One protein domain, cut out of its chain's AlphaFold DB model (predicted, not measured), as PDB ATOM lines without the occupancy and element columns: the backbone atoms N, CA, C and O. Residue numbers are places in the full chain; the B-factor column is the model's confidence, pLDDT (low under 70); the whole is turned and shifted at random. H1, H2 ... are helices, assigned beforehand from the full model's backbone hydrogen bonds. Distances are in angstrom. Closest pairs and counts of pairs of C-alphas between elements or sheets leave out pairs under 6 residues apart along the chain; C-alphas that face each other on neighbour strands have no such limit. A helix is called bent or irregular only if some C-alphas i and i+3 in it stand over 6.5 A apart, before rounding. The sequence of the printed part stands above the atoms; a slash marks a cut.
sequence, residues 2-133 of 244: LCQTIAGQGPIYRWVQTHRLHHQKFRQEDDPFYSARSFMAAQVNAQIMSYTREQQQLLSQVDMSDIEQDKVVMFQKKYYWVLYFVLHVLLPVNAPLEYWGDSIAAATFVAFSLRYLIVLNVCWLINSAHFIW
ATOM      1  N   LEU A   2      31.575 -33.643  -7.494       96.75
ATOM      2  CA  LEU A   2      31.823 -34.471  -8.691       96.75
ATOM      3  C   LEU A   2      32.351 -33.664  -9.886       96.75
ATOM      4  O   LEU A   2      33.435 -33.953 -10.384       96.75
ATOM      5  N   CYS A   3      31.647 -32.597 -10.281       95.06
ATOM      6  CA  CYS A   3      32.080 -31.724 -11.379       95.06
ATOM      7  C   CYS A   3      33.448 -31.078 -11.111       95.06
ATOM      8  O   CYS A   3      34.254 -30.935 -12.025       95.06
ATOM      9  N   GLN A   4      33.742 -30.739  -9.851       95.94
ATOM     10  CA  GLN A   4      35.042 -30.182  -9.476       95.94
ATOM     11  C   GLN A   4      36.158 -31.221  -9.648       95.94
ATOM     12  O   GLN A   4      37.213 -30.901 -10.187       95.94
ATOM     13  N   THR A   5      35.909 -32.483  -9.287       97.94
ATOM     14  CA  THR A   5      36.865 -33.561  -9.544       97.94
ATOM     15  C   THR A   5      37.083 -33.779 -11.044       97.94
ATOM     16  O   THR A   5      38.226 -33.940 -11.460       97.94
ATOM     17  N   ILE A   6      36.034 -33.697 -11.874       97.06
ATOM     18  CA  ILE A   6      36.143 -33.765 -13.348       97.06
ATOM     19  C   ILE A   6      37.000 -32.614 -13.910       97.06
ATOM     20  O   ILE A   6      37.697 -32.792 -14.913       97.06
ATOM     21  N   ALA A   7      37.008 -31.443 -13.266       95.31
ATOM     22  CA  ALA A   7      37.858 -30.322 -13.671       95.31
ATOM     23  C   ALA A   7      39.359 -30.590 -13.443       95.31
ATOM     24  O   ALA A   7      40.185 -30.045 -14.169       95.31
ATOM     25  N   GLY A   8      39.713 -31.454 -12.485       95.31
ATOM     26  CA  GLY A   8      41.088 -31.918 -12.266       95.31
ATOM     27  C   GLY A   8      42.017 -30.943 -11.534       95.31
ATOM     28  O   GLY A   8      43.222 -31.150 -11.527       95.31
ATOM     29  N   GLN A   9      41.484 -29.910 -10.878       93.25
ATOM     30  CA  GLN A   9      42.257 -28.811 -10.264       93.25
ATOM     31  C   GLN A   9      42.729 -29.083  -8.817       93.25
ATOM     32  O   GLN A   9      42.997 -28.160  -8.052       93.25
ATOM     33  N   GLY A  10      42.795 -30.348  -8.400       94.62
ATOM     34  CA  GLY A  10      43.094 -30.739  -7.018       94.62
ATOM     35  C   GLY A  10      41.853 -30.786  -6.111       94.62
ATOM     36  O   GLY A  10      40.749 -30.455  -6.545       94.62
ATOM     37  N   PRO A  11      41.990 -31.226  -4.846       97.50
ATOM     38  CA  PRO A  11      40.870 -31.282  -3.905       97.50
ATOM     39  C   PRO A  11      40.309 -29.889  -3.589       97.50
ATOM     40  O   PRO A  11      41.088 -28.957  -3.383       97.50
ATOM     41  N   ILE A  12      38.983 -29.773  -3.424       98.25
ATOM     42  CA  ILE A  12      38.288 -28.527  -3.037       98.25
ATOM     43  C   ILE A  12      38.955 -27.893  -1.816       98.25
ATOM     44  O   ILE A  12      39.247 -26.704  -1.831       98.25
ATOM     45  N   TYR A  13      39.267 -28.700  -0.796       98.31
ATOM     46  CA  TYR A  13      39.930 -28.236   0.424       98.31
ATOM     47  C   TYR A  13      41.193 -27.418   0.129       98.31
ATOM     48  O   TYR A  13      41.361 -26.312   0.637       98.31
ATOM     49  N   ARG A  14      42.098 -27.965  -0.696       96.50
ATOM     50  CA  ARG A  14      43.375 -27.307  -0.981       96.50
ATOM     51  C   ARG A  14      43.163 -26.084  -1.860       96.50
ATOM     52  O   ARG A  14      43.803 -25.072  -1.608       96.50
ATOM     53  N   TRP A  15      42.251 -26.180  -2.826       96.06
ATOM     54  CA  TRP A  15      41.911 -25.079  -3.720       96.06
ATOM     55  C   TRP A  15      41.372 -23.870  -2.945       96.06
ATOM     56  O   TRP A  15      41.864 -22.759  -3.124       96.06
ATOM     57  N   VAL A  16      40.431 -24.084  -2.016       97.12
ATOM     58  CA  VAL A  16      39.897 -23.018  -1.151       97.12
ATOM     59  C   VAL A  16      40.996 -22.429  -0.268       97.12
ATOM     60  O   VAL A  16      41.115 -21.210  -0.194       97.12
ATOM     61  N   GLN A  17      41.838 -23.262   0.349       97.69
ATOM     62  CA  GLN A  17      42.935 -22.791   1.201       97.69
ATOM     63  C   GLN A  17      43.905 -21.878   0.440       97.69
ATOM     64  O   GLN A  17      44.251 -20.796   0.914       97.69
ATOM     65  N   THR A  18      44.340 -22.297  -0.752       95.81
ATOM     66  CA  THR A  18      45.269 -21.509  -1.570       95.81
ATOM     67  C   THR A  18      44.607 -20.256  -2.122       95.81
ATOM     68  O   THR A  18      45.244 -19.210  -2.173       95.81
ATOM     69  N   HIS A  19      43.325 -20.328  -2.481       94.75
ATOM     70  CA  HIS A  19      42.585 -19.178  -2.986       94.75
ATOM     71  C   HIS A  19      42.290 -18.134  -1.895       94.75
ATOM     72  O   HIS A  19      42.433 -16.939  -2.138       94.75
ATOM     73  N   ARG A  20      41.993 -18.552  -0.657       96.25
ATOM     74  CA  ARG A  20      41.901 -17.638   0.497       96.25
ATOM     75  C   ARG A  20      43.210 -16.888   0.716       96.25
ATOM     76  O   ARG A  20      43.191 -15.665   0.847       96.25
ATOM     77  N   LEU A  21      44.342 -17.599   0.700       96.06
ATOM     78  CA  LEU A  21      45.650 -16.952   0.815       96.06
ATOM     79  C   LEU A  21      45.914 -15.998  -0.357       96.06
ATOM     80  O   LEU A  21      46.400 -14.895  -0.137       96.06
ATOM     81  N   HIS A  22      45.555 -16.394  -1.579       93.69
ATOM     82  CA  HIS A  22      45.649 -15.539  -2.762       93.69
ATOM     83  C   HIS A  22      44.883 -14.221  -2.585       93.69
ATOM     84  O   HIS A  22      45.454 -13.163  -2.817       93.69
ATOM     85  N   HIS A  23      43.645 -14.242  -2.082       91.06
ATOM     86  CA  HIS A  23      42.911 -13.007  -1.782       91.06
ATOM     87  C   HIS A  23      43.591 -12.167  -0.688       91.06
ATOM     88  O   HIS A  23      43.723 -10.951  -0.835       91.06
ATOM     89  N   GLN A  24      44.068 -12.796   0.392       91.88
ATOM     90  CA  GLN A  24      44.751 -12.095   1.491       91.88
ATOM     91  C   GLN A  24      46.061 -11.433   1.039       91.88
ATOM     92  O   GLN A  24      46.388 -10.315   1.449       91.88
ATOM     93  N   LYS A  25      46.818 -12.124   0.187       92.69
ATOM     94  CA  LYS A  25      48.141 -11.719  -0.290       92.69
ATOM     95  C   LYS A  25      48.126 -11.174  -1.711       92.69
ATOM     96  O   LYS A  25      49.198 -10.995  -2.265       92.69
ATOM     97  N   PHE A  26      46.964 -10.841  -2.272       88.94
ATOM     98  CA  PHE A  26      46.806 -10.494  -3.687       88.94
ATOM     99  C   PHE A  26      47.905  -9.554  -4.201       88.94
ATOM    100  O   PHE A  26      48.084  -8.452  -3.665       88.94
ATOM    101  N   ARG A  27      48.636 -10.007  -5.233       85.12
ATOM    102  CA  ARG A  27      49.780  -9.307  -5.861       85.12
ATOM    103  C   ARG A  27      50.961  -8.986  -4.927       85.12
ATOM    104  O   ARG A  27      51.736  -8.071  -5.203       85.12
ATOM    105  N   GLN A  28      51.127  -9.733  -3.841       90.25
ATOM    106  CA  GLN A  28      52.326  -9.725  -2.994       90.25
ATOM    107  C   GLN A  28      53.203 -10.938  -3.319       90.25
ATOM    108  O   GLN A  28      52.748 -11.895  -3.936       90.25
ATOM    109  N   GLU A  29      54.462 -10.923  -2.888       90.00
ATOM    110  CA  GLU A  29      55.401 -12.031  -3.126       90.00
ATOM    111  C   GLU A  29      54.913 -13.372  -2.542       90.00
ATOM    112  O   GLU A  29      55.146 -14.432  -3.120       90.00
ATOM    113  N   ASP A  30      54.160 -13.313  -1.443       93.12
ATOM    114  CA  ASP A  30      53.591 -14.481  -0.768       93.12
ATOM    115  C   ASP A  30      52.332 -15.056  -1.445       93.12
ATOM    116  O   ASP A  30      51.808 -16.079  -1.001       93.12
ATOM    117  N   ASP A  31      51.800 -14.409  -2.483       93.19
ATOM    118  CA  ASP A  31      50.622 -14.897  -3.197       93.19
ATOM    119  C   ASP A  31      50.977 -16.158  -4.010       93.19
ATOM    120  O   ASP A  31      51.854 -16.104  -4.876       93.19
ATOM    121  N   PRO A  32      50.299 -17.299  -3.768       91.12
ATOM    122  CA  PRO A  32      50.626 -18.571  -4.409       91.12
ATOM    123  C   PRO A  32      50.447 -18.565  -5.932       91.12
ATOM    124  O   PRO A  32      50.993 -19.438  -6.600       91.12
ATOM    125  N   PHE A  33      49.683 -17.622  -6.486       88.69
ATOM    126  CA  PHE A  33      49.394 -17.549  -7.917       88.69
ATOM    127  C   PHE A  33      50.040 -16.349  -8.614       88.69
ATOM    128  O   PHE A  33      49.972 -16.242  -9.842       88.69
ATOM    129  N   TYR A  34      50.674 -15.450  -7.863       88.44
ATOM    130  CA  TYR A  34      51.259 -14.234  -8.413       88.44
ATOM    131  C   TYR A  34      52.710 -14.430  -8.848       88.44
ATOM    132  O   TYR A  34      53.510 -15.118  -8.218       88.44
ATOM    133  N   SER A  35      53.085 -13.743  -9.924       88.19
ATOM    134  CA  SER A  35      54.485 -13.547 -10.269       88.19
ATOM    135  C   SER A  35      54.658 -12.242 -11.024       88.19
ATOM    136  O   SER A  35      54.105 -12.086 -12.103       88.19
ATOM    137  N   ALA A  36      55.500 -11.342 -10.516       87.31
ATOM    138  CA  ALA A  36      55.869 -10.117 -11.225       87.31
ATOM    139  C   ALA A  36      56.891 -10.348 -12.360       87.31
ATOM    140  O   ALA A  36      57.215  -9.420 -13.096       87.31
ATOM    141  N   ARG A  37      57.446 -11.564 -12.492       88.25
ATOM    142  CA  ARG A  37      58.620 -11.823 -13.347       88.25
ATOM    143  C   ARG A  37      58.294 -11.829 -14.839       88.25
ATOM    144  O   ARG A  37      59.018 -11.228 -15.624       88.25
ATOM    145  N   SER A  38      57.262 -12.568 -15.241       91.06
ATOM    146  CA  SER A  38      56.811 -12.658 -16.634       91.06
ATOM    147  C   SER A  38      55.439 -13.326 -16.727       91.06
ATOM    148  O   SER A  38      55.037 -14.062 -15.824       91.06
ATOM    149  N   PHE A  39      54.760 -13.145 -17.865       90.25
ATOM    150  CA  PHE A  39      53.486 -13.810 -18.152       90.25
ATOM    151  C   PHE A  39      53.565 -15.330 -17.951       90.25
ATOM    152  O   PHE A  39      52.737 -15.895 -17.247       90.25
ATOM    153  N   MET A  40      54.597 -15.994 -18.487       91.81
ATOM    154  CA  MET A  40      54.773 -17.448 -18.335       91.81
ATOM    155  C   MET A  40      55.051 -17.866 -16.888       91.81
ATOM    156  O   MET A  40      54.640 -18.952 -16.470       91.81
ATOM    157  N   ALA A  41      55.715 -17.009 -16.107       91.19
ATOM    158  CA  ALA A  41      55.923 -17.275 -14.693       91.19
ATOM    159  C   ALA A  41      54.595 -17.267 -13.915       91.19
ATOM    160  O   ALA A  41      54.398 -18.134 -13.070       91.19
ATOM    161  N   ALA A  42      53.672 -16.356 -14.238       89.75
ATOM    162  CA  ALA A  42      52.341 -16.306 -13.627       89.75
ATOM    163  C   ALA A  42      51.376 -17.376 -14.181       89.75
ATOM    164  O   ALA A  42      50.641 -18.003 -13.420       89.75
ATOM    165  N   GLN A  43      51.401 -17.614 -15.495       91.50
ATOM    166  CA  GLN A  43      50.503 -18.544 -16.190       91.50
ATOM    167  C   GLN A  43      50.817 -20.007 -15.869       91.50
ATOM    168  O   GLN A  43      49.902 -20.803 -15.714       91.50
ATOM    169  N   VAL A  44      52.099 -20.383 -15.807       93.19
ATOM    170  CA  VAL A  44      52.503 -21.793 -15.682       93.19
ATOM    171  C   VAL A  44      53.313 -22.024 -14.415       93.19
ATOM    172  O   VAL A  44      52.924 -22.850 -13.593       93.19
ATOM    173  N   ASN A  45      54.417 -21.296 -14.215       92.06
ATOM    174  CA  ASN A  45      55.364 -21.644 -13.146       92.06
ATOM    175  C   ASN A  45      54.739 -21.539 -11.752       92.06
ATOM    176  O   ASN A  45      54.924 -22.448 -10.950       92.06
ATOM    177  N   ALA A  46      53.962 -20.489 -11.480       89.31
ATOM    178  CA  ALA A  46      53.265 -20.319 -10.204       89.31
ATOM    179  C   ALA A  46      52.296 -21.477  -9.888       89.31
ATOM    180  O   ALA A  46      52.007 -21.743  -8.729       89.31
ATOM    181  N   GLN A  47      51.821 -22.197 -10.909       88.81
ATOM    182  CA  GLN A  47      50.836 -23.272 -10.768       88.81
ATOM    183  C   GLN A  47      51.478 -24.644 -10.536       88.81
ATOM    184  O   GLN A  47      50.863 -25.517  -9.926       88.81
ATOM    185  N   ILE A  48      52.698 -24.851 -11.045       90.12
ATOM    186  CA  ILE A  48      53.370 -26.162 -11.034       90.12
ATOM    187  C   ILE A  48      54.568 -26.231 -10.084       90.12
ATOM    188  O   ILE A  48      55.003 -27.325  -9.722       90.12
ATOM    189  N   MET A  49      55.133 -25.085  -9.697       89.75
ATOM    190  CA  MET A  49      56.263 -25.037  -8.776       89.75
ATOM    191  C   MET A  49      55.804 -25.271  -7.336       89.75
ATOM    192  O   MET A  49      54.674 -24.983  -6.952       89.75
ATOM    193  N   SER A  50      56.711 -25.801  -6.518       91.50
ATOM    194  CA  SER A  50      56.453 -25.976  -5.089       91.50
ATOM    195  C   SER A  50      56.413 -24.633  -4.361       91.50
ATOM    196  O   SER A  50      57.207 -23.740  -4.660       91.50
ATOM    197  N   TYR A  51      55.534 -24.525  -3.363       93.31
ATOM    198  CA  TYR A  51      55.450 -23.354  -2.490       93.31
ATOM    199  C   TYR A  51      56.739 -23.139  -1.689       93.31
ATOM    200  O   TYR A  51      57.348 -24.111  -1.224       93.31
ATOM    201  N   THR A  52      57.103 -21.875  -1.461       94.00
ATOM    202  CA  THR A  52      58.194 -21.491  -0.550       94.00
ATOM    203  C   THR A  52      57.863 -21.858   0.903       94.00
ATOM    204  O   THR A  52      56.727 -22.210   1.231       94.00
ATOM    205  N   ARG A  53      58.850 -21.795   1.806       95.44
ATOM    206  CA  ARG A  53      58.621 -22.099   3.231       95.44
ATOM    207  C   ARG A  53      57.650 -21.100   3.857       95.44
ATOM    208  O   ARG A  53      56.776 -21.492   4.624       95.44
ATOM    209  N   GLU A  54      57.780 -19.839   3.477       95.62
ATOM    210  CA  GLU A  54      56.955 -18.719   3.912       95.62
ATOM    211  C   GLU A  54      55.505 -18.923   3.454       95.62
ATOM    212  O   GLU A  54      54.582 -18.895   4.268       95.62
ATOM    213  N   GLN A  55      55.300 -19.267   2.178       95.62
ATOM    214  CA  GLN A  55      53.977 -19.599   1.643       95.62
ATOM    215  C   GLN A  55      53.352 -20.803   2.361       95.62
ATOM    216  O   GLN A  55      52.162 -20.796   2.667       95.62
ATOM    217  N   GLN A  56      54.134 -21.842   2.674       96.38
ATOM    218  CA  GLN A  56      53.637 -23.004   3.418       96.38
ATOM    219  C   GLN A  56      53.192 -22.639   4.840       96.38
ATOM    220  O   GLN A  56      52.140 -23.104   5.284       96.38
ATOM    221  N   GLN A  57      53.952 -21.787   5.533       97.12
ATOM    222  CA  GLN A  57      53.583 -21.284   6.857       97.12
ATOM    223  C   GLN A  57      52.296 -20.461   6.793       97.12
ATOM    224  O   GLN A  57      51.385 -20.706   7.582       97.12
ATOM    225  N   LEU A  58      52.171 -19.556   5.822       97.62
ATOM    226  CA  LEU A  58      50.961 -18.756   5.637       97.62
ATOM    227  C   LEU A  58      49.742 -19.628   5.321       97.62
ATOM    228  O   LEU A  58      48.691 -19.454   5.927       97.62
ATOM    229  N   LEU A  59      49.889 -20.633   4.452       97.00
ATOM    230  CA  LEU A  59      48.812 -21.584   4.155       97.00
ATOM    231  C   LEU A  59      48.335 -22.329   5.407       97.00
ATOM    232  O   LEU A  59      47.137 -22.568   5.537       97.00
ATOM    233  N   SER A  60      49.234 -22.680   6.335       96.50
ATOM    234  CA  SER A  60      48.853 -23.332   7.599       96.50
ATOM    235  C   SER A  60      48.090 -22.427   8.573       96.50
ATOM    236  O   SER A  60      47.448 -22.942   9.481       96.50
ATOM    237  N   GLN A  61      48.141 -21.107   8.377       97.31
ATOM    238  CA  GLN A  61      47.441 -20.115   9.202       97.31
ATOM    239  C   GLN A  61      46.081 -19.708   8.624       97.31
ATOM    240  O   GLN A  61      45.309 -19.034   9.303       97.31
ATOM    241  N   VAL A  62      45.778 -20.093   7.380       97.75
ATOM    242  CA  VAL A  62      44.467 -19.846   6.772       97.75
ATOM    243  C   VAL A  62      43.409 -20.608   7.566       97.75
ATOM    244  O   VAL A  62      43.484 -21.832   7.674       97.75
ATOM    245  N   ASP A  63      42.413 -19.889   8.085       97.88
ATOM    246  CA  ASP A  63      41.246 -20.510   8.711       97.88
ATOM    247  C   ASP A  63      40.511 -21.373   7.681       97.88
ATOM    248  O   ASP A  63      40.197 -20.913   6.580       97.88
ATOM    249  N   MET A  64      40.277 -22.632   8.035       98.31
ATOM    250  CA  MET A  64      39.596 -23.644   7.226       98.31
ATOM    251  C   MET A  64      38.475 -24.330   8.013       98.31
ATOM    252  O   MET A  64      37.953 -25.345   7.557       98.31
ATOM    253  N   SER A  65      38.107 -23.803   9.185       98.38
ATOM    254  CA  SER A  65      37.174 -24.440  10.119       98.38
ATOM    255  C   SER A  65      35.803 -24.734   9.499       98.38
ATOM    256  O   SER A  65      35.232 -25.796   9.744       98.38
ATOM    257  N   ASP A  66      35.300 -23.847   8.643       97.25
ATOM    258  CA  ASP A  66      34.060 -24.028   7.884       97.25
ATOM    259  C   ASP A  66      34.169 -25.158   6.846       97.25
ATOM    260  O   ASP A  66      33.279 -25.998   6.722       97.25
ATOM    261  N   ILE A  67      35.303 -25.238   6.149       98.00
ATOM    262  CA  ILE A  67      35.572 -26.270   5.142       98.00
ATOM    263  C   ILE A  67      35.815 -27.640   5.788       98.00
ATOM    264  O   ILE A  67      35.452 -28.672   5.224       98.00
ATOM    265  N   GLU A  68      36.422 -27.669   6.974       98.38
ATOM    266  CA  GLU A  68      36.641 -28.887   7.759       98.38
ATOM    267  C   GLU A  68      35.340 -29.467   8.325       98.38
ATOM    268  O   GLU A  68      35.227 -30.685   8.486       98.38
ATOM    269  N   GLN A  69      34.345 -28.616   8.592       98.44
ATOM    270  CA  GLN A  69      33.011 -29.036   9.023       98.44
ATOM    271  C   GLN A  69      32.167 -29.605   7.868       98.44
ATOM    272  O   GLN A  69      31.267 -30.419   8.104       98.44
ATOM    273  N   ASP A  70      32.473 -29.245   6.617       98.12
ATOM    274  CA  ASP A  70      31.792 -29.781   5.440       98.12
ATOM    275  C   ASP A  70      32.225 -31.232   5.144       98.12
ATOM    276  O   ASP A  70      33.293 -31.533   4.597       98.12
ATOM    277  N   LYS A  71      31.330 -32.173   5.462       98.25
ATOM    278  CA  LYS A  71      31.543 -33.613   5.250       98.25
ATOM    279  C   LYS A  71      31.734 -33.992   3.780       98.25
ATOM    280  O   LYS A  71      32.443 -34.959   3.508       98.25
ATOM    281  N   VAL A  72      31.122 -33.272   2.839       98.19
ATOM    282  CA  VAL A  72      31.256 -33.537   1.398       98.19
ATOM    283  C   VAL A  72      32.653 -33.142   0.932       98.19
ATOM    284  O   VAL A  72      33.307 -33.917   0.226       98.19
ATOM    285  N   VAL A  73      33.149 -31.983   1.366       98.38
ATOM    286  CA  VAL A  73      34.517 -31.547   1.054       98.38
ATOM    287  C   VAL A  73      35.543 -32.483   1.685       98.38
ATOM    288  O   VAL A  73      36.483 -32.912   1.011       98.38
ATOM    289  N   MET A  74      35.348 -32.871   2.944       98.50
ATOM    290  CA  MET A  74      36.273 -33.769   3.637       98.50
ATOM    291  C   MET A  74      36.254 -35.195   3.072       98.50
ATOM    292  O   MET A  74      37.312 -35.823   2.965       98.50
ATOM    293  N   PHE A  75      35.094 -35.687   2.622       98.69
ATOM    294  CA  PHE A  75      35.002 -36.932   1.858       98.69
ATOM    295  C   PHE A  75      35.800 -36.838   0.555       98.69
ATOM    296  O   PHE A  75      36.641 -37.701   0.285       98.69
ATOM    297  N   GLN A  76      35.600 -35.767  -0.223       98.56
ATOM    298  CA  GLN A  76      36.351 -35.562  -1.456       98.56
ATOM    299  C   GLN A  76      37.853 -35.521  -1.190       98.56
ATOM    300  O   GLN A  76      38.604 -36.199  -1.877       98.56
ATOM    301  N   LYS A  77      38.295 -34.756  -0.187       98.31
ATOM    302  CA  LYS A  77      39.706 -34.629   0.194       98.31
ATOM    303  C   LYS A  77      40.322 -35.993   0.505       98.31
ATOM    304  O   LYS A  77      41.410 -36.289   0.019       98.31
ATOM    305  N   LYS A  78      39.619 -36.831   1.275       98.44
ATOM    306  CA  LYS A  78      40.087 -38.168   1.671       98.44
ATOM    307  C   LYS A  78      40.221 -39.125   0.483       98.44
ATOM    308  O   LYS A  78      41.183 -39.884   0.427       98.44
ATOM    309  N   TYR A  79      39.278 -39.084  -0.457       98.44
ATOM    310  CA  TYR A  79      39.216 -40.014  -1.593       98.44
ATOM    311  C   TYR A  79      39.591 -39.374  -2.934       98.44
ATOM    312  O   TYR A  79      39.305 -39.945  -3.986       98.44
ATOM    313  N   TYR A  80      40.242 -38.205  -2.918       98.44
ATOM    314  CA  TYR A  80      40.410 -37.376  -4.111       98.44
ATOM    315  C   TYR A  80      41.078 -38.132  -5.252       98.44
ATOM    316  O   TYR A  80      40.581 -38.085  -6.366       98.44
ATOM    317  N   TRP A  81      42.156 -38.874  -4.987       98.19
ATOM    318  CA  TRP A  81      42.884 -39.593  -6.035       98.19
ATOM    319  C   TRP A  81      42.074 -40.723  -6.673       98.19
ATOM    320  O   TRP A  81      42.159 -40.924  -7.882       98.19
ATOM    321  N   VAL A  82      41.236 -41.407  -5.889       98.31
ATOM    322  CA  VAL A  82      40.315 -42.425  -6.414       98.31
ATOM    323  C   VAL A  82      39.247 -41.757  -7.279       98.31
ATOM    324  O   VAL A  82      39.040 -42.155  -8.423       98.31
ATOM    325  N   LEU A  83      38.612 -40.698  -6.768       98.38
ATOM    326  CA  LEU A  83      37.600 -39.943  -7.508       98.38
ATOM    327  C   LEU A  83      38.186 -39.303  -8.775       98.38
ATOM    328  O   LEU A  83      37.535 -39.307  -9.810       98.38
ATOM    329  N   TYR A  84      39.409 -38.777  -8.715       98.19
ATOM    330  CA  TYR A  84      40.124 -38.178  -9.840       98.19
ATOM    331  C   TYR A  84      40.383 -39.218 -10.922       98.19
ATOM    332  O   TYR A  84      40.027 -39.006 -12.077       98.19
ATOM    333  N   PHE A  85      40.926 -40.380 -10.560       98.19
ATOM    334  CA  PHE A  85      41.163 -41.436 -11.534       98.19
ATOM    335  C   PHE A  85      39.863 -41.878 -12.221       98.19
ATOM    336  O   PHE A  85      39.808 -41.962 -13.444       98.19
ATOM    337  N   VAL A  86      38.781 -42.072 -11.464       98.12
ATOM    338  CA  VAL A  86      37.497 -42.509 -12.032       98.12
ATOM    339  C   VAL A  86      36.824 -41.410 -12.865       98.12
ATOM    340  O   VAL A  86      36.431 -41.650 -14.002       98.12
ATOM    341  N   LEU A  87      36.683 -40.200 -12.321       97.94
ATOM    342  CA  LEU A  87      35.863 -39.139 -12.918       97.94
ATOM    343  C   LEU A  87      36.625 -38.261 -13.913       97.94
ATOM    344  O   LEU A  87      36.031 -37.782 -14.872       97.94
ATOM    345  N   HIS A  88      37.912 -38.003 -13.683       97.31
ATOM    346  CA  HIS A  88      38.712 -37.129 -14.541       97.31
ATOM    347  C   HIS A  88      39.461 -37.901 -15.632       97.31
ATOM    348  O   HIS A  88      39.633 -37.366 -16.725       97.31
ATOM    349  N   VAL A  89      39.895 -39.137 -15.353       96.50
ATOM    350  CA  VAL A  89      40.663 -39.953 -16.310       96.50
ATOM    351  C   VAL A  89      39.774 -40.984 -17.002       96.50
ATOM    352  O   VAL A  89      39.573 -40.897 -18.208       96.50
ATOM    353  N   LEU A  90      39.217 -41.944 -16.257       97.00
ATOM    354  CA  LEU A  90      38.487 -43.063 -16.860       97.00
ATOM    355  C   LEU A  90      37.202 -42.620 -17.551       97.00
ATOM    356  O   LEU A  90      36.937 -43.067 -18.658       97.00
ATOM    357  N   LEU A  91      36.408 -41.744 -16.932       96.12
ATOM    358  CA  LEU A  91      35.138 -41.315 -17.517       96.12
ATOM    359  C   LEU A  91      35.327 -40.607 -18.880       96.12
ATOM    360  O   LEU A  91      34.685 -41.044 -19.835       96.12
ATOM    361  N   PRO A  92      36.213 -39.596 -19.040       95.38
ATOM    362  CA  PRO A  92      36.417 -38.951 -20.340       95.38
ATOM    363  C   PRO A  92      37.078 -39.841 -21.395       95.38
ATOM    364  O   PRO A  92      36.880 -39.593 -22.579       95.38
ATOM    365  N   VAL A  93      37.851 -40.857 -20.993       96.56
ATOM    366  CA  VAL A  93      38.466 -41.809 -21.933       96.56
ATOM    367  C   VAL A  93      37.478 -42.902 -22.347       96.56
ATOM    368  O   VAL A  93      37.384 -43.208 -23.526       96.56
ATOM    369  N   ASN A  94      36.717 -43.477 -21.416       97.00
ATOM    370  CA  ASN A  94      35.852 -44.623 -21.703       97.00
ATOM    371  C   ASN A  94      34.542 -44.224 -22.383       97.00
ATOM    372  O   ASN A  94      34.063 -44.970 -23.231       97.00
ATOM    373  N   ALA A  95      33.954 -43.073 -22.034       96.06
ATOM    374  CA  ALA A  95      32.661 -42.686 -22.596       96.06
ATOM    375  C   ALA A  95      32.686 -42.568 -24.138       96.06
ATOM    376  O   ALA A  95      31.789 -43.119 -24.771       96.06
ATOM    377  N   PRO A  96      33.712 -41.967 -24.776       96.06
ATOM    378  CA  PRO A  96      33.804 -41.956 -26.237       96.06
ATOM    379  C   PRO A  96      34.042 -43.306 -26.891       96.06
ATOM    380  O   PRO A  96      33.491 -43.558 -27.962       96.06
ATOM    381  N   LEU A  97      34.797 -44.189 -26.239       96.62
ATOM    382  CA  LEU A  97      35.028 -45.539 -26.750       96.62
ATOM    383  C   LEU A  97      33.739 -46.363 -26.749       96.62
ATOM    384  O   LEU A  97      33.441 -47.029 -27.734       96.62
ATOM    385  N   GLU A  98      32.974 -46.284 -25.662       96.50
ATOM    386  CA  GLU A  98      31.768 -47.092 -25.475       96.50
ATOM    387  C   GLU A  98      30.560 -46.528 -26.235       96.50
ATOM    388  O   GLU A  98      29.825 -47.272 -26.877       96.50
ATOM    389  N   TYR A  99      30.341 -45.209 -26.173       96.69
ATOM    390  CA  TYR A  99      29.080 -44.604 -26.616       96.69
ATOM    391  C   TYR A  99      29.164 -43.873 -27.960       96.69
ATOM    392  O   TYR A  99      28.127 -43.671 -28.592       96.69
ATOM    393  N   TRP A 100      30.360 -43.470 -28.404       94.94
ATOM    394  CA  TRP A 100      30.542 -42.691 -29.641       94.94
ATOM    395  C   TRP A 100      31.371 -43.411 -30.712       94.94
ATOM    396  O   TRP A 100      31.476 -42.907 -31.827       94.94
ATOM    397  N   GLY A 101      31.895 -44.609 -30.422       94.88
ATOM    398  CA  GLY A 101      32.693 -45.390 -31.372       94.88
ATOM    399  C   GLY A 101      34.034 -44.737 -31.718       94.88
ATOM    400  O   GLY A 101      34.598 -45.011 -32.779       94.88
ATOM    401  N   ASP A 102      34.536 -43.861 -30.845       96.75
ATOM    402  CA  ASP A 102      35.800 -43.164 -31.052       96.75
ATOM    403  C   ASP A 102      36.994 -44.123 -30.951       96.75
ATOM    404  O   ASP A 102      36.963 -45.164 -30.295       96.75
ATOM    405  N   SER A 103      38.107 -43.739 -31.576       97.00
ATOM    406  CA  SER A 103      39.377 -44.443 -31.383       97.00
ATOM    407  C   SER A 103      39.997 -44.126 -30.015       97.00
ATOM    408  O   SER A 103      39.827 -43.031 -29.476       97.00
ATOM    409  N   ILE A 104      40.832 -45.036 -29.498       96.44
ATOM    410  CA  ILE A 104      41.632 -44.814 -28.273       96.44
ATOM    411  C   ILE A 104      42.474 -43.537 -28.379       96.44
ATOM    412  O   ILE A 104      42.606 -42.796 -27.401       96.44
ATOM    413  N   ALA A 105      43.006 -43.244 -29.568       96.94
ATOM    414  CA  ALA A 105      43.766 -42.025 -29.813       96.94
ATOM    415  C   ALA A 105      42.890 -40.771 -29.658       96.94
ATOM    416  O   ALA A 105      43.273 -39.855 -28.935       96.94
ATOM    417  N   ALA A 106      41.704 -40.743 -30.275       96.75
ATOM    418  CA  ALA A 106      40.778 -39.617 -30.156       96.75
ATOM    419  C   ALA A 106      40.328 -39.405 -28.700       96.75
ATOM    420  O   ALA A 106      40.451 -38.297 -28.174       96.75
ATOM    421  N   ALA A 107      39.928 -40.472 -28.005       96.88
ATOM    422  CA  ALA A 107      39.524 -40.403 -26.602       96.88
ATOM    423  C   ALA A 107      40.653 -39.876 -25.689       96.88
ATOM    424  O   ALA A 107      40.442 -39.001 -24.848       96.88
ATOM    425  N   THR A 108      41.888 -40.343 -25.890       95.81
ATOM    426  CA  THR A 108      43.027 -39.967 -25.034       95.81
ATOM    427  C   THR A 108      43.555 -38.562 -25.333       95.81
ATOM    428  O   THR A 108      43.814 -37.777 -24.413       95.81
ATOM    429  N   PHE A 109      43.734 -38.213 -26.609       96.81
ATOM    430  CA  PHE A 109      44.334 -36.933 -26.989       96.81
ATOM    431  C   PHE A 109      43.325 -35.785 -26.995       96.81
ATOM    432  O   PHE A 109      43.689 -34.674 -26.618       96.81
ATOM    433  N   VAL A 110      42.066 -36.033 -27.363       95.69
ATOM    434  CA  VAL A 110      41.041 -34.984 -27.453       95.69
ATOM    435  C   VAL A 110      40.216 -34.915 -26.170       95.69
ATOM    436  O   VAL A 110      40.296 -33.921 -25.443       95.69
ATOM    437  N   ALA A 111      39.458 -35.970 -25.856       95.50
ATOM    438  CA  ALA A 111      38.487 -35.949 -24.756       95.50
ATOM    439  C   ALA A 111      39.145 -35.866 -23.365       95.50
ATOM    440  O   ALA A 111      38.597 -35.247 -22.446       95.50
ATOM    441  N   PHE A 112      40.347 -36.431 -23.216       96.12
ATOM    442  CA  PHE A 112      41.148 -36.301 -22.001       96.12
ATOM    443  C   PHE A 112      42.172 -35.156 -22.081       96.12
ATOM    444  O   PHE A 112      41.989 -34.136 -21.411       96.12
ATOM    445  N   SER A 113      43.225 -35.289 -22.897       96.88
ATOM    446  CA  SER A 113      44.395 -34.391 -22.850       96.88
ATOM    447  C   SER A 113      44.088 -32.955 -23.287       96.88
ATOM    448  O   SER A 113      44.335 -32.022 -22.525       96.88
ATOM    449  N   LEU A 114      43.534 -32.756 -24.489       96.81
ATOM    450  CA  LEU A 114      43.231 -31.418 -25.008       96.81
ATOM    451  C   LEU A 114      42.179 -30.716 -24.149       96.81
ATOM    452  O   LEU A 114      42.369 -29.559 -23.777       96.81
ATOM    453  N   ARG A 115      41.107 -31.426 -23.774       95.75
ATOM    454  CA  ARG A 115      40.100 -30.910 -22.839       95.75
ATOM    455  C   ARG A 115      40.754 -30.411 -21.550       95.75
ATOM    456  O   ARG A 115      40.457 -29.303 -21.108       95.75
ATOM    457  N   TYR A 116      41.637 -31.207 -20.948       96.62
ATOM    458  CA  TYR A 116      42.286 -30.824 -19.700       96.62
ATOM    459  C   TYR A 116      43.241 -29.636 -19.879       96.62
ATOM    460  O   TYR A 116      43.210 -28.709 -19.072       96.62
ATOM    461  N   LEU A 117      44.013 -29.600 -20.970       96.06
ATOM    462  CA  LEU A 117      44.880 -28.467 -21.308       96.06
ATOM    463  C   LEU A 117      44.095 -27.161 -21.471       96.06
ATOM    464  O   LEU A 117      44.543 -26.126 -20.976       96.06
ATOM    465  N   ILE A 118      42.931 -27.200 -22.126       94.00
ATOM    466  CA  ILE A 118      42.050 -26.032 -22.258       94.00
ATOM    467  C   ILE A 118      41.583 -25.572 -20.875       94.00
ATOM    468  O   ILE A 118      41.725 -24.396 -20.547       94.00
ATOM    469  N   VAL A 119      41.089 -26.495 -20.042       92.38
ATOM    470  CA  VAL A 119      40.626 -26.179 -18.681       92.38
ATOM    471  C   VAL A 119      41.743 -25.538 -17.851       92.38
ATOM    472  O   VAL A 119      41.517 -24.493 -17.248       92.38
ATOM    473  N   LEU A 120      42.953 -26.109 -17.853       92.94
ATOM    474  CA  LEU A 120      44.099 -25.553 -17.126       92.94
ATOM    475  C   LEU A 120      44.437 -24.141 -17.602       92.94
ATOM    476  O   LEU A 120      44.530 -23.231 -16.785       92.94
ATOM    477  N   ASN A 121      44.568 -23.933 -18.914       91.31
ATOM    478  CA  ASN A 121      44.966 -22.631 -19.446       91.31
ATOM    479  C   ASN A 121      43.922 -21.543 -19.194       91.31
ATOM    480  O   ASN A 121      44.301 -20.420 -18.866       91.31
ATOM    481  N   VAL A 122      42.629 -21.870 -19.295       86.19
ATOM    482  CA  VAL A 122      41.549 -20.927 -18.974       86.19
ATOM    483  C   VAL A 122      41.558 -20.580 -17.483       86.19
ATOM    484  O   VAL A 122      41.480 -19.404 -17.140       86.19
ATOM    485  N   CYS A 123      41.714 -21.566 -16.593       86.56
ATOM    486  CA  CYS A 123      41.809 -21.310 -15.153       86.56
ATOM    487  C   CYS A 123      43.037 -20.458 -14.798       86.56
ATOM    488  O   CYS A 123      42.931 -19.510 -14.026       86.56
ATOM    489  N   TRP A 124      44.199 -20.770 -15.371       90.00
ATOM    490  CA  TRP A 124      45.454 -20.087 -15.055       90.00
ATOM    491  C   TRP A 124      45.554 -18.685 -15.658       90.00
ATOM    492  O   TRP A 124      46.256 -17.836 -15.107       90.00
ATOM    493  N   LEU A 125      44.798 -18.406 -16.727       86.06
ATOM    494  CA  LEU A 125      44.719 -17.078 -17.337       86.06
ATOM    495  C   LEU A 125      44.255 -16.007 -16.345       86.06
ATOM    496  O   LEU A 125      44.691 -14.866 -16.436       86.06
ATOM    497  N   ILE A 126      43.433 -16.370 -15.356       80.88
ATOM    498  CA  ILE A 126      42.983 -15.455 -14.295       80.88
ATOM    499  C   ILE A 126      44.164 -14.976 -13.434       80.88
ATOM    500  O   ILE A 126      44.171 -13.843 -12.960       80.88
ATOM    501  N   ASN A 127      45.193 -15.806 -13.270       83.06
ATOM    502  CA  ASN A 127      46.357 -15.494 -12.441       83.06
ATOM    503  C   ASN A 127      47.359 -14.609 -13.198       83.06
ATOM    504  O   ASN A 127      47.918 -13.657 -12.647       83.06
ATOM    505  N   SER A 128      47.545 -14.868 -14.494       86.06
ATOM    506  CA  SER A 128      48.387 -14.055 -15.382       86.06
ATOM    507  C   SER A 128      47.682 -12.801 -15.918       86.06
ATOM    508  O   SER A 128      48.334 -11.921 -16.485       86.06
ATOM    509  N   ALA A 129      46.376 -12.678 -15.676       79.94
ATOM    510  CA  ALA A 129      45.510 -11.573 -16.074       79.94
ATOM    511  C   ALA A 129      46.069 -10.189 -15.717       79.94
ATOM    512  O   ALA A 129      45.842  -9.226 -16.445       79.94
ATOM    513  N   HIS A 130      46.839 -10.069 -14.633       79.31
ATOM    514  CA  HIS A 130      47.456  -8.804 -14.238       79.31
ATOM    515  C   HIS A 130      48.488  -8.276 -15.257       79.31
ATOM    516  O   HIS A 130      48.668  -7.066 -15.341       79.31
ATOM    517  N   PHE A 131      49.114  -9.136 -16.073       81.69
ATOM    518  CA  PHE A 131      49.973  -8.706 -17.189       81.69
ATOM    519  C   PHE A 131      49.182  -8.207 -18.403       81.69
ATOM    520  O   PHE A 131      49.713  -7.432 -19.192       81.69
ATOM    521  N   ILE A 132      47.939  -8.665 -18.572       78.12
ATOM    522  CA  ILE A 132      47.093  -8.331 -19.728       78.12
ATOM    523  C   ILE A 132      46.221  -7.107 -19.429       78.12
ATOM    524  O   ILE A 132      46.101  -6.214 -20.263       78.12
ATOM    525  N   TRP A 133      45.613  -7.066 -18.240       74.75
ATOM    526  CA  TRP A 133      44.585  -6.091 -17.857       74.75
ATOM    527  C   TRP A 133      44.972  -5.194 -16.677       74.75
ATOM    528  O   TRP A 133      44.162  -4.369 -16.265       74.75
TER     529      TRP A 133
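Overview. This is residues 2 to 133 of the 244 residues of the protein "Acyl-CoA desaturase" of Bactrocera latifrons (UniProt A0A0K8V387). The model is an open frame of helices: the long helix H7 and arm H6b of the bent helix H6 form a V, and from H6b an arch of H6a, H5 and H4 folds back over H1 and H2, which lie between it and H7. H3 packs on the far part of H7. The printed part has 132 residues with seven named helices, H1 to H7 in chain order, and no named strand: all helix. It is only just loose, close to compact, with a radius of gyration of the C-alphas of 17.0 A and spans of 50 by 38 by 23 A.

Arrangement. H7, residues 104 to 133, is irregular, C-alphas 127 and 130 being 7.0 A apart, with a kink of 60 degrees near residue 127. H6, residues 71 to 100, was assigned as one helix by its hydrogen bonds but is bent, C-alphas 78 and 81 being 8.3 A apart; its arms H6a, residues 71 to 78, and H6b, residues 81 to 100, are about perpendicular at 90 degrees. H6b and H7 touch at a steep tilt of 55 degrees, opposite ways; their closest C-alphas, Val 93 and Ala 107, are 5.0 A apart. H3, residues 39 to 48, is irregular, but only just: C-alphas 43 and 46 are 6.8 A apart. It touches residues 121 to 131 of H7 at a steep tilt of 57 degrees, closest at the C-alphas of Ala 42 and Ser 128, 4.9 A. H1, residues 2 to 7, touches H6b about perpendicular at 82 degrees, closest at the C-alphas of Ile 6 and His 88, 4.4 A. H2, residues 12 to 24, touches H6a, closest at the C-alphas of Ile 12 and Val 73, 6.3 A, and H4, residues 53 to 61, closest at the C-alphas of Leu 21 and Leu 59, 6.5 A. H5, residues 65 to 69, and H6a touch only at the corner, and only just, with 3 pairs of C-alphas within 8 A; the closest are Glu 68 and Met 74, 6.4 A. H2 and H7 are apart. Every O i to N i+4 pair is within hydrogen-bond range in H1, H2, H4, H5 and H6a, against 4 of 6 in H3, 11 of 16 in H6b and 17 of 26 in H7.

Along the chain. H1 begins at C-alpha 2 (31.823, -34.471, -8.691), and H7, 40.2 A long, ends at C-alpha 133 (44.585, -6.091, -17.857). H6b is 26.8 A long and H2 18.2 A.

Size, cuts and confidence. The two C-alphas farthest apart, Glu 54 and Gly 101, are 50.4 A apart. The printed part has no cut. The link from H2 to H3, residues 25 to 38, is long; the others are tight. Mean pLDDT of the printed part is 94.0, and no printed residue is under 70.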